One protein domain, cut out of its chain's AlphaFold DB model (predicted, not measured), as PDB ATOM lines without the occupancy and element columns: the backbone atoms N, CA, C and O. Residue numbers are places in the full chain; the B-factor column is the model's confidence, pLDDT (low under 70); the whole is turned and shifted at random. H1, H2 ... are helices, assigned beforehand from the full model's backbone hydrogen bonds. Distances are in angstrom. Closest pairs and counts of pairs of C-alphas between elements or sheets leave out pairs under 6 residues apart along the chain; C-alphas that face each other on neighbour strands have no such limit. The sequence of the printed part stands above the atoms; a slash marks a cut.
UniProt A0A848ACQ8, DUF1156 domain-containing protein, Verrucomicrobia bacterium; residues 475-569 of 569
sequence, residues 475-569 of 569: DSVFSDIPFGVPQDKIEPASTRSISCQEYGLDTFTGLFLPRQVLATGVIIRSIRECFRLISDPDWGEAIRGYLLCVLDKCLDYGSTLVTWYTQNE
ATOM      1  N   ASP A 475       6.719  -4.656  48.827       92.50
ATOM      2  CA  ASP A 475       7.951  -4.012  48.349       92.50
ATOM      3  C   ASP A 475       8.594  -4.769  47.178       92.50
ATOM      4  O   ASP A 475       9.029  -4.158  46.203       92.50
ATOM      5  N   SER A 476       8.570  -6.105  47.227       91.81
ATOM      6  CA  SER A 476       9.068  -6.968  46.150       91.81
ATOM      7  C   SER A 476       8.266  -6.804  44.854       91.81
ATOM      8  O   SER A 476       8.831  -6.695  43.770       91.81
ATOM      9  N   VAL A 477       6.934  -6.727  44.937       92.75
ATOM     10  CA  VAL A 477       6.086  -6.549  43.747       92.75
ATOM     11  C   VAL A 477       6.277  -5.170  43.110       92.75
ATOM     12  O   VAL A 477       6.195  -5.043  41.885       92.75
ATOM     13  N   PHE A 478       6.541  -4.146  43.920       94.56
ATOM     14  CA  PHE A 478       6.709  -2.769  43.457       94.56
ATOM     15  C   PHE A 478       8.154  -2.392  43.097       94.56
ATOM     16  O   PHE A 478       8.348  -1.300  42.562       94.56
ATOM     17  N   SER A 479       9.147  -3.267  43.299       93.00
ATOM     18  CA  SER A 479      10.567  -2.962  43.035       93.00
ATOM     19  C   SER A 479      10.834  -2.510  41.595       93.00
ATOM     20  O   SER A 479      11.634  -1.609  41.358       93.00
ATOM     21  N   ASP A 480      10.117  -3.104  40.636       87.00
ATOM     22  CA  ASP A 480      10.296  -2.874  39.194       87.00
ATOM     23  C   ASP A 480       9.224  -1.935  38.603       87.00
ATOM     24  O   ASP A 480       9.112  -1.751  37.374       87.00
ATOM     25  N   ILE A 481       8.388  -1.364  39.476       91.50
ATOM     26  CA  ILE A 481       7.352  -0.394  39.131       91.50
ATOM     27  C   ILE A 481       7.941   1.010  39.321       91.50
ATOM     28  O   ILE A 481       8.401   1.339  40.413       91.50
ATOM     29  N   PRO A 482       7.935   1.871  38.284       89.62
ATOM     30  CA  PRO A 482       8.399   3.247  38.420       89.62
ATOM     31  C   PRO A 482       7.687   3.963  39.569       89.62
ATOM     32  O   PRO A 482       6.472   3.835  39.700       89.62
ATOM     33  N   PHE A 483       8.449   4.724  40.359       89.62
ATOM     34  CA  PHE A 483       8.000   5.416  41.578       89.62
ATOM     35  C   PHE A 483       7.612   4.500  42.755       89.62
ATOM     36  O   PHE A 483       7.321   5.005  43.834       89.62
ATOM     37  N   GLY A 484       7.686   3.175  42.590       92.81
ATOM     38  CA  GLY A 484       7.424   2.207  43.650       92.81
ATOM     39  C   GLY A 484       5.992   2.272  44.181       92.81
ATOM     40  O   GLY A 484       5.035   2.506  43.441       92.81
ATOM     41  N   VAL A 485       5.840   2.020  45.481       92.94
ATOM     42  CA  VAL A 485       4.547   2.091  46.170       92.94
ATOM     43  C   VAL A 485       4.091   3.563  46.260       92.94
ATOM     44  O   VAL A 485       4.890   4.395  46.691       92.94
ATOM     45  N   PRO A 486       2.830   3.917  45.932       90.00
ATOM     46  CA  PRO A 486       2.335   5.301  45.980       90.00
ATOM     47  C   PRO A 486       2.218   5.857  47.414       90.00
ATOM     48  O   PRO A 486       1.150   5.828  48.037       90.00
ATOM     49  N   GLN A 487       3.327   6.350  47.960       89.38
ATOM     50  CA  GLN A 487       3.414   6.901  49.320       89.38
ATOM     51  C   GLN A 487       3.189   8.420  49.375       89.38
ATOM     52  O   GLN A 487       3.310   9.018  50.445       89.38
ATOM     53  N   ASP A 488       2.849   9.048  48.245       88.44
ATOM     54  CA  ASP A 488       2.575  10.481  48.188       88.44
ATOM     55  C   ASP A 488       1.460  10.871  49.157       88.44
ATOM     56  O   ASP A 488       0.436  10.183  49.285       88.44
ATOM     57  N   LYS A 489       1.667  12.009  49.827       87.56
ATOM     58  CA  LYS A 489       0.675  12.559  50.740       87.56
ATOM     59  C   LYS A 489      -0.502  13.143  49.971       87.56
ATOM     60  O   LYS A 489      -0.339  13.823  48.962       87.56
ATOM     61  N   ILE A 490      -1.700  12.920  50.490       85.81
ATOM     62  CA  ILE A 490      -2.924  13.526  49.991       85.81
ATOM     63  C   ILE A 490      -3.006  14.934  50.579       85.81
ATOM     64  O   ILE A 490      -3.096  15.097  51.797       85.81
ATOM     65  N   GLU A 491      -3.015  15.939  49.705       77.81
ATOM     66  CA  GLU A 491      -3.095  17.351  50.086       77.81
ATOM     67  C   GLU A 491      -4.225  17.630  51.100       77.81
ATOM     68  O   GLU A 491      -5.306  17.034  50.984       77.81
ATOM     69  N   PRO A 492      -4.017  18.529  52.086       68.88
ATOM     70  CA  PRO A 492      -4.978  18.796  53.152       68.88
ATOM     71  C   PRO A 492      -6.374  19.205  52.660       68.88
ATOM     72  O   PRO A 492      -6.584  19.647  51.528       68.88
ATOM     73  N   ALA A 493      -7.348  19.083  53.563       57.50
ATOM     74  CA  ALA A 493      -8.733  19.477  53.340       57.50
ATOM     75  C   ALA A 493      -8.851  20.932  52.823       57.50
ATOM     76  O   ALA A 493      -8.688  21.889  53.575       57.50
ATOM     77  N   SER A 494      -9.191  21.103  51.545       57.88
ATOM     78  CA  SER A 494      -9.861  22.295  51.019       57.88
ATOM     79  C   SER A 494     -11.347  21.967  50.851       57.88
ATOM     80  O   SER A 494     -11.745  20.804  50.919       57.88
ATOM     81  N   THR A 495     -12.203  22.955  50.582       52.84
ATOM     82  CA  THR A 495     -13.660  22.748  50.418       52.84
ATOM     83  C   THR A 495     -14.051  21.760  49.302       52.84
ATOM     84  O   THR A 495     -15.234  21.462  49.145       52.84
ATOM     85  N   ARG A 496     -13.085  21.246  48.524       56.12
ATOM     86  CA  ARG A 496     -13.280  20.299  47.417       56.12
ATOM     87  C   ARG A 496     -12.376  19.058  47.469       56.12
ATOM     88  O   ARG A 496     -12.378  18.311  46.494       56.12
ATOM     89  N   SER A 497     -11.599  18.837  48.535       61.72
ATOM     90  CA  SER A 497     -10.710  17.664  48.626       61.72
ATOM     91  C   SER A 497     -11.290  16.537  49.492       61.72
ATOM     92  O   SER A 497     -12.274  16.703  50.216       61.72
ATOM     93  N   ILE A 498     -10.706  15.344  49.350       65.56
ATOM     94  CA  ILE A 498     -11.051  14.151  50.127       65.56
ATOM     95  C   ILE A 498     -10.652  14.414  51.583       65.56
ATOM     96  O   ILE A 498      -9.512  14.783  51.824       65.56
ATOM     97  N   SER A 499     -11.557  14.211  52.545       78.06
ATOM     98  CA  SER A 499     -11.333  14.494  53.978       78.06
ATOM     99  C   SER A 499     -10.756  13.302  54.761       78.06
ATOM    100  O   SER A 499     -10.943  13.185  55.973       78.06
ATOM    101  N   CYS A 500     -10.135  12.349  54.067       84.12
ATOM    102  CA  CYS A 500      -9.665  11.087  54.643       84.12
ATOM    103  C   CYS A 500      -8.456  11.255  55.585       84.12
ATOM    104  O   CYS A 500      -8.322  10.491  56.542       84.12
ATOM    105  N   GLN A 501      -7.661  12.314  55.403       85.88
ATOM    106  CA  GLN A 501      -6.505  12.652  56.242       85.88
ATOM    107  C   GLN A 501      -6.933  12.996  57.671       85.88
ATOM    108  O   GLN A 501      -6.178  12.785  58.618       85.88
ATOM    109  N   GLU A 502      -8.173  13.469  57.868       86.00
ATOM    110  CA  GLU A 502      -8.710  13.693  59.213       86.00
ATOM    111  C   GLU A 502      -8.727  12.416  60.058       86.00
ATOM    112  O   GLU A 502      -8.713  12.519  61.282       86.00
ATOM    113  N   TYR A 503      -8.731  11.253  59.408       87.25
ATOM    114  CA  TYR A 503      -8.746   9.924  60.006       87.25
ATOM    115  C   TYR A 503      -7.388   9.211  59.902       87.25
ATOM    116  O   TYR A 503      -7.332   7.997  60.074       87.25
ATOM    117  N   GLY A 504      -6.307   9.943  59.601       86.81
ATOM    118  CA  GLY A 504      -4.956   9.387  59.458       86.81
ATOM    119  C   GLY A 504      -4.710   8.615  58.162       86.81
ATOM    120  O   GLY A 504      -3.718   7.908  58.059       86.81
ATOM    121  N   LEU A 505      -5.605   8.733  57.176       88.00
ATOM    122  CA  LEU A 505      -5.385   8.212  55.826       88.00
ATOM    123  C   LEU A 505      -4.823   9.346  54.966       88.00
ATOM    124  O   LEU A 505      -5.559   9.987  54.216       88.00
ATOM    125  N   ASP A 506      -3.548   9.666  55.170       87.44
ATOM    126  CA  ASP A 506      -2.884  10.812  54.546       87.44
ATOM    127  C   ASP A 506      -2.015  10.445  53.340       87.44
ATOM    128  O   ASP A 506      -1.456  11.352  52.740       87.44
ATOM    129  N   THR A 507      -1.954   9.171  52.934       89.69
ATOM    130  CA  THR A 507      -1.308   8.710  51.691       89.69
ATOM    131  C   THR A 507      -2.282   7.952  50.793       89.69
ATOM    132  O   THR A 507      -3.263   7.371  51.272       89.69
ATOM    133  N   PHE A 508      -2.012   7.902  49.483       87.56
ATOM    134  CA  PHE A 508      -2.836   7.120  48.548       87.56
ATOM    135  C   PHE A 508      -2.848   5.628  48.888       87.56
ATOM    136  O   PHE A 508      -3.904   5.000  48.848       87.56
ATOM    137  N   THR A 509      -1.704   5.066  49.289       89.94
ATOM    138  CA  THR A 509      -1.614   3.664  49.730       89.94
ATOM    139  C   THR A 509      -2.458   3.397  50.980       89.94
ATOM    140  O   THR A 509      -3.108   2.357  51.063       89.94
ATOM    141  N   GLY A 510      -2.551   4.356  51.911       88.56
ATOM    142  CA  GLY A 510      -3.386   4.243  53.114       88.56
ATOM    143  C   GLY A 510      -4.889   4.077  52.835       88.56
ATOM    144  O   GLY A 510      -5.644   3.621  53.700       88.56
ATOM    145  N   LEU A 511      -5.348   4.389  51.617       88.94
ATOM    146  CA  LEU A 511      -6.734   4.171  51.194       88.94
ATOM    147  C   LEU A 511      -7.066   2.696  50.919       88.94
ATOM    148  O   LEU A 511      -8.246   2.373  50.752       88.94
ATOM    149  N   PHE A 512      -6.077   1.806  50.903       90.94
ATOM    150  CA  PHE A 512      -6.217   0.397  50.537       90.94
ATOM    151  C   PHE A 512      -5.756  -0.524  51.675       90.94
ATOM    152  O   PHE A 512      -4.893  -0.176  52.477       90.94
ATOM    153  N   LEU A 513      -6.327  -1.726  51.756       89.81
ATOM    154  CA  LEU A 513      -5.772  -2.802  52.583       89.81
ATOM    155  C   LEU A 513      -4.476  -3.331  51.945       89.81
ATOM    156  O   LEU A 513      -4.386  -3.352  50.716       89.81
ATOM    157  N   PRO A 514      -3.527  -3.883  52.723       90.44
ATOM    158  CA  PRO A 514      -2.276  -4.420  52.182       90.44
ATOM    159  C   PRO A 514      -2.459  -5.405  51.021       90.44
ATOM    160  O   PRO A 514      -1.811  -5.291  49.987       90.44
ATOM    161  N   ARG A 515      -3.433  -6.318  51.126       90.44
ATOM    162  CA  ARG A 515      -3.772  -7.249  50.036       90.44
ATOM    163  C   ARG A 515      -4.291  -6.573  48.765       90.44
ATOM    164  O   ARG A 515      -4.074  -7.089  47.676       90.44
ATOM    165  N   GLN A 516      -4.974  -5.434  48.887       91.50
ATOM    166  CA  GLN A 516      -5.436  -4.662  47.732       91.50
ATOM    167  C   GLN A 516      -4.254  -3.963  47.055       91.50
ATOM    168  O   GLN A 516      -4.157  -3.999  45.834       91.50
ATOM    169  N   VAL A 517      -3.321  -3.410  47.841       92.62
ATOM    170  CA  VAL A 517      -2.064  -2.830  47.335       92.62
ATOM    171  C   VAL A 517      -1.245  -3.890  46.596       92.62
ATOM    172  O   VAL A 517      -0.841  -3.664  45.457       92.62
ATOM    173  N   LEU A 518      -1.074  -5.072  47.201       93.75
ATOM    174  CA  LEU A 518      -0.385  -6.206  46.587       93.75
ATOM    175  C   LEU A 518      -1.038  -6.616  45.259       93.75
ATOM    176  O   LEU A 518      -0.356  -6.712  44.240       93.75
ATOM    177  N   ALA A 519      -2.362  -6.805  45.249       93.44
ATOM    178  CA  ALA A 519      -3.101  -7.168  44.042       93.44
ATOM    179  C   ALA A 519      -2.950  -6.120  42.929       93.44
ATOM    180  O   ALA A 519      -2.712  -6.476  41.776       93.44
ATOM    181  N   THR A 520      -3.020  -4.832  43.271       93.50
ATOM    182  CA  THR A 520      -2.777  -3.733  42.330       93.50
ATOM    183  C   THR A 520      -1.366  -3.793  41.750       93.50
ATOM    184  O   THR A 520      -1.215  -3.698  40.531       93.50
ATOM    185  N   GLY A 521      -0.340  -3.983  42.583       94.50
ATOM    186  CA  GLY A 521       1.045  -4.092  42.123       94.50
ATOM    187  C   GLY A 521       1.242  -5.249  41.143       94.50
ATOM    188  O   GLY A 521       1.813  -5.061  40.067       94.50
ATOM    189  N   VAL A 522       0.680  -6.420  41.461       95.19
ATOM    190  CA  VAL A 522       0.723  -7.601  40.586       95.19
ATOM    191  C   VAL A 522       0.062  -7.304  39.238       95.19
ATOM    192  O   VAL A 522       0.658  -7.558  38.191       95.19
ATOM    193  N   ILE A 523      -1.128  -6.689  39.237       95.38
ATOM    194  CA  ILE A 523      -1.833  -6.324  37.999       95.38
ATOM    195  C   ILE A 523      -1.024  -5.309  37.178       95.38
ATOM    196  O   ILE A 523      -0.886  -5.484  35.966       95.38
ATOM    197  N   ILE A 524      -0.447  -4.277  37.807       94.88
ATOM    198  CA  ILE A 524       0.411  -3.292  37.124       94.88
ATOM    199  C   ILE A 524       1.601  -3.990  36.469       94.88
ATOM    200  O   ILE A 524       1.915  -3.718  35.306       94.88
ATOM    201  N   ARG A 525       2.254  -4.906  37.187       93.94
ATOM    202  CA  ARG A 525       3.392  -5.664  36.668       93.94
ATOM    203  C   ARG A 525       2.992  -6.544  35.487       93.94
ATOM    204  O   ARG A 525       3.673  -6.518  34.466       93.94
ATOM    205  N   SER A 526       1.858  -7.242  35.568       95.06
ATOM    206  CA  SER A 526       1.321  -8.018  34.445       95.06
ATOM    207  C   SER A 526       0.985  -7.134  33.235       95.06
ATOM    208  O   SER A 526       1.315  -7.494  32.110       95.06
ATOM    209  N   ILE A 527       0.402  -5.945  33.428       95.38
ATOM    210  CA  ILE A 527       0.141  -4.997  32.326       95.38
ATOM    211  C   ILE A 527       1.453  -4.518  31.685       95.38
ATOM    212  O   ILE A 527       1.535  -4.386  30.461       95.38
ATOM    213  N   ARG A 528       2.491  -4.257  32.490       92.50
ATOM    214  CA  ARG A 528       3.828  -3.892  31.987       92.50
ATOM    215  C   ARG A 528       4.451  -5.026  31.179       92.50
ATOM    216  O   ARG A 528       5.085  -4.752  30.166       92.50
ATOM    217  N   GLU A 529       4.236  -6.270  31.594       92.06
ATOM    218  CA  GLU A 529       4.733  -7.440  30.875       92.06
ATOM    219  C   GLU A 529       4.003  -7.664  29.547       92.06
ATOM    220  O   GLU A 529       4.668  -7.883  28.539       92.06
ATOM    221  N   CYS A 530       2.673  -7.489  29.489       91.44
ATOM    222  CA  CYS A 530       1.927  -7.495  28.219       91.44
ATOM    223  C   CYS A 530       2.593  -6.614  27.161       91.44
ATOM    224  O   CYS A 530       2.763  -7.035  26.024       91.44
ATOM    225  N   PHE A 531       2.990  -5.398  27.544       88.69
ATOM    226  CA  PHE A 531       3.618  -4.453  26.626       88.69
ATOM    227  C   PHE A 531       4.945  -4.973  26.055       88.69
ATOM    228  O   PHE A 531       5.235  -4.715  24.893       88.69
ATOM    229  N   ARG A 532       5.726  -5.735  26.830       89.56
ATOM    230  CA  ARG A 532       6.980  -6.344  26.350       89.56
ATOM    231  C   ARG A 532       6.747  -7.507  25.387       89.56
ATOM    232  O   ARG A 532       7.609  -7.790  24.563       89.56
ATOM    233  N   LEU A 533       5.606  -8.182  25.504       92.31
ATOM    234  CA  LEU A 533       5.255  -9.349  24.693       92.31
ATOM    235  C   LEU A 533       4.576  -8.987  23.363       92.31
ATOM    236  O   LEU A 533       4.408  -9.861  22.514       92.31
ATOM    237  N   ILE A 534       4.156  -7.733  23.179       92.12
ATOM    238  CA  ILE A 534       3.501  -7.263  21.953       92.12
ATOM    239  C   ILE A 534       4.557  -6.671  21.020       92.12
ATOM    240  O   ILE A 534       5.227  -5.703  21.366       92.12
ATOM    241  N   SER A 535       4.690  -7.251  19.825       87.69
ATOM    242  CA  SER A 535       5.746  -6.883  18.874       87.69
ATOM    243  C   SER A 535       5.577  -5.494  18.257       87.69
ATOM    244  O   SER A 535       6.575  -4.820  18.027       87.69
ATOM    245  N   ASP A 536       4.340  -5.077  17.959       91.50
ATOM    246  CA  ASP A 536       4.051  -3.741  17.425       91.50
ATOM    247  C   ASP A 536       3.989  -2.729  18.588       91.50
ATOM    248  O   ASP A 536       3.084  -2.827  19.427       91.50
ATOM    249  N   PRO A 537       4.910  -1.746  18.653       91.19
ATOM    250  CA  PRO A 537       4.951  -0.786  19.752       91.19
ATOM    251  C   PRO A 537       3.705   0.099  19.846       91.19
ATOM    252  O   PRO A 537       3.238   0.361  20.954       91.19
ATOM    253  N   ASP A 538       3.141   0.532  18.715       92.06
ATOM    254  CA  ASP A 538       1.959   1.401  18.679       92.06
ATOM    255  C   ASP A 538       0.706   0.634  19.117       92.06
ATOM    256  O   ASP A 538      -0.124   1.141  19.880       92.06
ATOM    257  N   TRP A 539       0.576  -0.612  18.656       94.81
ATOM    258  CA  TRP A 539      -0.508  -1.511  19.054       94.81
ATOM    259  C   TRP A 539      -0.413  -1.865  20.541       94.81
ATOM    260  O   TRP A 539      -1.404  -1.798  21.277       94.81
ATOM    261  N   GLY A 540       0.798  -2.192  21.000       95.19
ATOM    262  CA  GLY A 540       1.099  -2.502  22.392       95.19
ATOM    263  C   GLY A 540       0.840  -1.325  23.325       95.19
ATOM    264  O   GLY A 540       0.254  -1.514  24.397       95.19
ATOM    265  N   GLU A 541       1.215  -0.109  22.921       94.81
ATOM    266  CA  GLU A 541       0.965   1.110  23.695       94.81
ATOM    267  C   GLU A 541      -0.539   1.337  23.878       94.81
ATOM    268  O   GLU A 541      -0.996   1.565  25.001       94.81
ATOM    269  N   ALA A 542      -1.327   1.184  22.810       96.25
ATOM    270  CA  ALA A 542      -2.772   1.348  22.877       96.25
ATOM    271  C   ALA A 542      -3.443   0.284  23.762       96.25
ATOM    272  O   ALA A 542      -4.285   0.619  24.602       96.25
ATOM    273  N   ILE A 543      -3.046  -0.991  23.639       96.88
ATOM    274  CA  ILE A 543      -3.541  -2.075  24.507       96.88
ATOM    275  C   ILE A 543      -3.233  -1.762  25.970       96.88
ATOM    276  O   ILE A 543      -4.127  -1.824  26.819       96.88
ATOM    277  N   ARG A 544      -1.988  -1.378  26.268       95.19
ATOM    278  CA  ARG A 544      -1.569  -0.981  27.615       95.19
ATOM    279  C   ARG A 544      -2.405   0.188  28.134       95.19
ATOM    280  O   ARG A 544      -2.854   0.133  29.276       95.19
ATOM    281  N   GLY A 545      -2.644   1.211  27.313       95.00
ATOM    282  CA  GLY A 545      -3.476   2.358  27.673       95.00
ATOM    283  C   GLY A 545      -4.896   1.947  28.061       95.00
ATOM    284  O   GLY A 545      -5.377   2.302  29.136       95.00
ATOM    285  N   TYR A 546      -5.550   1.107  27.260       96.00
ATOM    286  CA  TYR A 546      -6.897   0.636  27.588       96.00
ATOM    287  C   TYR A 546      -6.946  -0.262  28.829       96.00
ATOM    288  O   TYR A 546      -7.877  -0.134  29.627       96.00
ATOM    289  N   LEU A 547      -5.949  -1.126  29.039       95.94
ATOM    290  CA  LEU A 547      -5.849  -1.935  30.259       95.94
ATOM    291  C   LEU A 547      -5.638  -1.065  31.507       95.94
ATOM    292  O   LEU A 547      -6.240  -1.336  32.546       95.94
ATOM    293  N   LEU A 548      -4.860   0.015  31.405       93.44
ATOM    294  CA  LEU A 548      -4.691   0.985  32.489       93.44
ATOM    295  C   LEU A 548      -5.984   1.761  32.786       93.44
ATOM    296  O   LEU A 548      -6.291   1.971  33.956       93.44
ATOM    297  N   CYS A 549      -6.799   2.106  31.781       92.31
ATOM    298  CA  CYS A 549      -8.133   2.679  32.025       92.31
ATOM    299  C   CYS A 549      -9.070   1.709  32.771       92.31
ATOM    300  O   CYS A 549      -9.958   2.141  33.506       92.31
ATOM    301  N   VAL A 550      -8.917   0.396  32.565       89.88
ATOM    302  CA  VAL A 550      -9.665  -0.617  33.329       89.88
ATOM    303  C   VAL A 550      -9.140  -0.701  34.761       89.88
ATOM    304  O   VAL A 550      -9.947  -0.692  35.688       89.88
ATOM    305  N   LEU A 551      -7.816  -0.723  34.943       90.94
ATOM    306  CA  LEU A 551      -7.195  -0.716  36.268       90.94
ATOM    307  C   LEU A 551      -7.609   0.514  37.085       90.94
ATOM    308  O   LEU A 551      -7.967   0.352  38.244       90.94
ATOM    309  N   ASP A 552      -7.622   1.708  36.490       88.44
ATOM    310  CA  ASP A 552      -8.070   2.943  37.151       88.44
ATOM    311  C   ASP A 552      -9.473   2.788  37.762       88.44
ATOM    312  O   ASP A 552      -9.680   3.029  38.951       88.44
ATOM    313  N   LYS A 553     -10.427   2.242  37.001       84.69
ATOM    314  CA  LYS A 553     -11.762   1.942  37.541       84.69
ATOM    315  C   LYS A 553     -11.717   0.910  38.656       84.69
ATOM    316  O   LYS A 553     -12.459   1.028  39.626       84.69
ATOM    317  N   CYS A 554     -10.894  -0.127  38.516       84.62
ATOM    318  CA  CYS A 554     -10.720  -1.116  39.574       84.62
ATOM    319  C   CYS A 554     -10.159  -0.482  40.854       84.62
ATOM    320  O   CYS A 554     -10.566  -0.900  41.933       84.62
ATOM    321  N   LEU A 555      -9.289   0.527  40.759       86.69
ATOM    322  CA  LEU A 555      -8.776   1.272  41.912       86.69
ATOM    323  C   LEU A 555      -9.862   2.125  42.571       86.69
ATOM    324  O   LEU A 555      -9.964   2.114  43.798       86.69
ATOM    325  N   ASP A 556     -10.704   2.790  41.774       79.94
ATOM    326  CA  ASP A 556     -11.861   3.541  42.278       79.94
ATOM    327  C   ASP A 556     -12.797   2.625  43.086       79.94
ATOM    328  O   ASP A 556     -13.029   2.846  44.274       79.94
ATOM    329  N   TYR A 557     -13.232   1.502  42.500       75.81
ATOM    330  CA  TYR A 557     -14.074   0.522  43.202       75.81
ATOM    331  C   TYR A 557     -13.352  -0.236  44.323       75.81
ATOM    332  O   TYR A 557     -14.000  -0.758  45.231       75.81
ATOM    333  N   GLY A 558     -12.028  -0.339  44.243       75.31
ATOM    334  CA  GLY A 558     -11.200  -1.157  45.120       75.31
ATOM    335  C   GLY A 558     -10.725  -0.453  46.386       75.31
ATOM    336  O   GLY A 558     -10.157  -1.121  47.247       75.31
ATOM    337  N   SER A 559     -10.928   0.859  46.539       80.12
ATOM    338  CA  SER A 559     -10.497   1.556  47.758       80.12
ATOM    339  C   SER A 559     -11.379   1.211  48.965       80.12
ATOM    340  O   SER A 559     -12.574   0.939  48.848       80.12
ATOM    341  N   THR A 560     -10.809   1.275  50.170       75.06
ATOM    342  CA  THR A 560     -11.528   0.973  51.428       75.06
ATOM    343  C   THR A 560     -12.626   1.979  51.780       75.06
ATOM    344  O   THR A 560     -13.361   1.774  52.748       75.06
ATOM    345  N   LEU A 561     -12.718   3.085  51.038       69.44
ATOM    346  CA  LEU A 561     -13.708   4.140  51.247       69.44
ATOM    347  C   LEU A 561     -14.938   3.991  50.342       69.44
ATOM    348  O   LEU A 561     -15.952   4.650  50.591       69.44
ATOM    349  N   VAL A 562     -14.875   3.139  49.316       61.19
ATOM    350  CA  VAL A 562     -15.990   2.922  48.390       61.19
ATOM    351  C   VAL A 562     -16.949   1.859  48.927       61.19
ATOM    352  O   VAL A 562     -16.586   0.931  49.648       61.19
ATOM    353  N   THR A 563     -18.236   2.053  48.635       56.97
ATOM    354  CA  THR A 563     -19.293   1.116  49.027       56.97
ATOM    355  C   THR A 563     -19.316  -0.053  48.056       56.97
ATOM    356  O   THR A 563     -19.231   0.149  46.846       56.97
ATOM    357  N   TRP A 564     -19.486  -1.263  48.586       57.75
ATOM    358  CA  TRP A 564     -19.677  -2.460  47.778       57.75
ATOM    359  C   TRP A 564     -20.777  -2.267  46.719       57.75
ATOM    360  O   TRP A 564     -21.862  -1.754  47.008       57.75
ATOM    361  N   TYR A 565     -20.484  -2.668  45.481       53.94
ATOM    362  CA  TYR A 565     -21.398  -2.520  44.355       53.94
ATOM    363  C   TYR A 565     -22.414  -3.672  44.355       53.94
ATOM    364  O   TYR A 565     -22.152  -4.744  43.824       53.94
ATOM    365  N   THR A 566     -23.593  -3.455  44.943       46.03
ATOM    366  CA  THR A 566     -24.621  -4.497  45.154       46.03
ATOM    367  C   THR A 566     -25.447  -4.850  43.904       46.03
ATOM    368  O   THR A 566     -26.506  -5.470  44.020       46.03
ATOM    369  N   GLN A 567     -25.075  -4.394  42.702       43.00
ATOM    370  CA  GLN A 567     -25.828  -4.762  41.495       43.00
ATOM    371  C   GLN A 567     -25.517  -6.215  41.115       43.00
ATOM    372  O   GLN A 567     -24.352  -6.568  40.961       43.00
ATOM    373  N   ASN A 568     -26.567  -7.013  40.896       37.19
ATOM    374  CA  ASN A 568     -26.520  -8.452  40.580       37.19
ATOM    375  C   ASN A 568     -26.120  -9.386  41.748       37.19
ATOM    376  O   ASN A 568     -25.593 -10.470  41.495       37.19
ATOM    377  N   GLU A 569     -26.377  -8.990  43.004       36.28
ATOM    378  CA  GLU A 569     -26.313  -9.887  44.182       36.28
ATOM    379  C   GLU A 569     -27.434 -10.931  44.266       36.28
ATOM    380  O   GLU A 569     -28.596 -10.588  43.939       36.28
TER     381      GLU A 569
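This is residues 475 to 569 of the 569 residues of the protein "DUF1156 domain-containing protein" of Verrucomicrobia bacterium (UniProt A0A848ACQ8). A long helical hairpin, H3 and H4 side by side, makes the body; the short helix H1 packs on H3, and the short H2 lies beyond the hairpin's open end. The printed part has 95 residues, with four named helices in the order H1, H2, H3, H4 and no named strand: all helix. It is loose, with a radius of gyration of the C-alphas of 15.7 A and spans of 47 by 36 by 26 A.

H1, residues 475 to 478, touches residues 518 to 525 alone of H3, residues 514 to 533; the closest C-alphas, of Val 477 and Gly 521, are 5.8 A apart. H2, residues 500 to 503, is apart from the other helices. H3 and H4, residues 537 to 558, form a hairpin and touch, at a shallow tilt of 11 degrees, opposite ways; the closest C-alphas, of Phe 531 and Gly 540, are 5.3 A apart. O i to N i+4 pairs are within hydrogen-bond range in 15 of 16 cases in H3 and 17 of 18 in H4; H1 and H2 are too short for such a pair.

H1 begins at C-alpha 475 (7.951, -4.012, 48.349) and measures 5.2 A from first to last C-alpha; H2 measures 5.6 A, H3 28.9 A and H4 30.1 A, ending at C-alpha 558 (-11.200, -1.157, 45.120).

The C-alphas farthest apart, of Glu 502 and Ser 535, are 47.5 A apart. The printed part has no cut. The link from H1 to H2, 21 residues, is long. Residues 492 to 498 and 561 to 569 have pLDDT under 70.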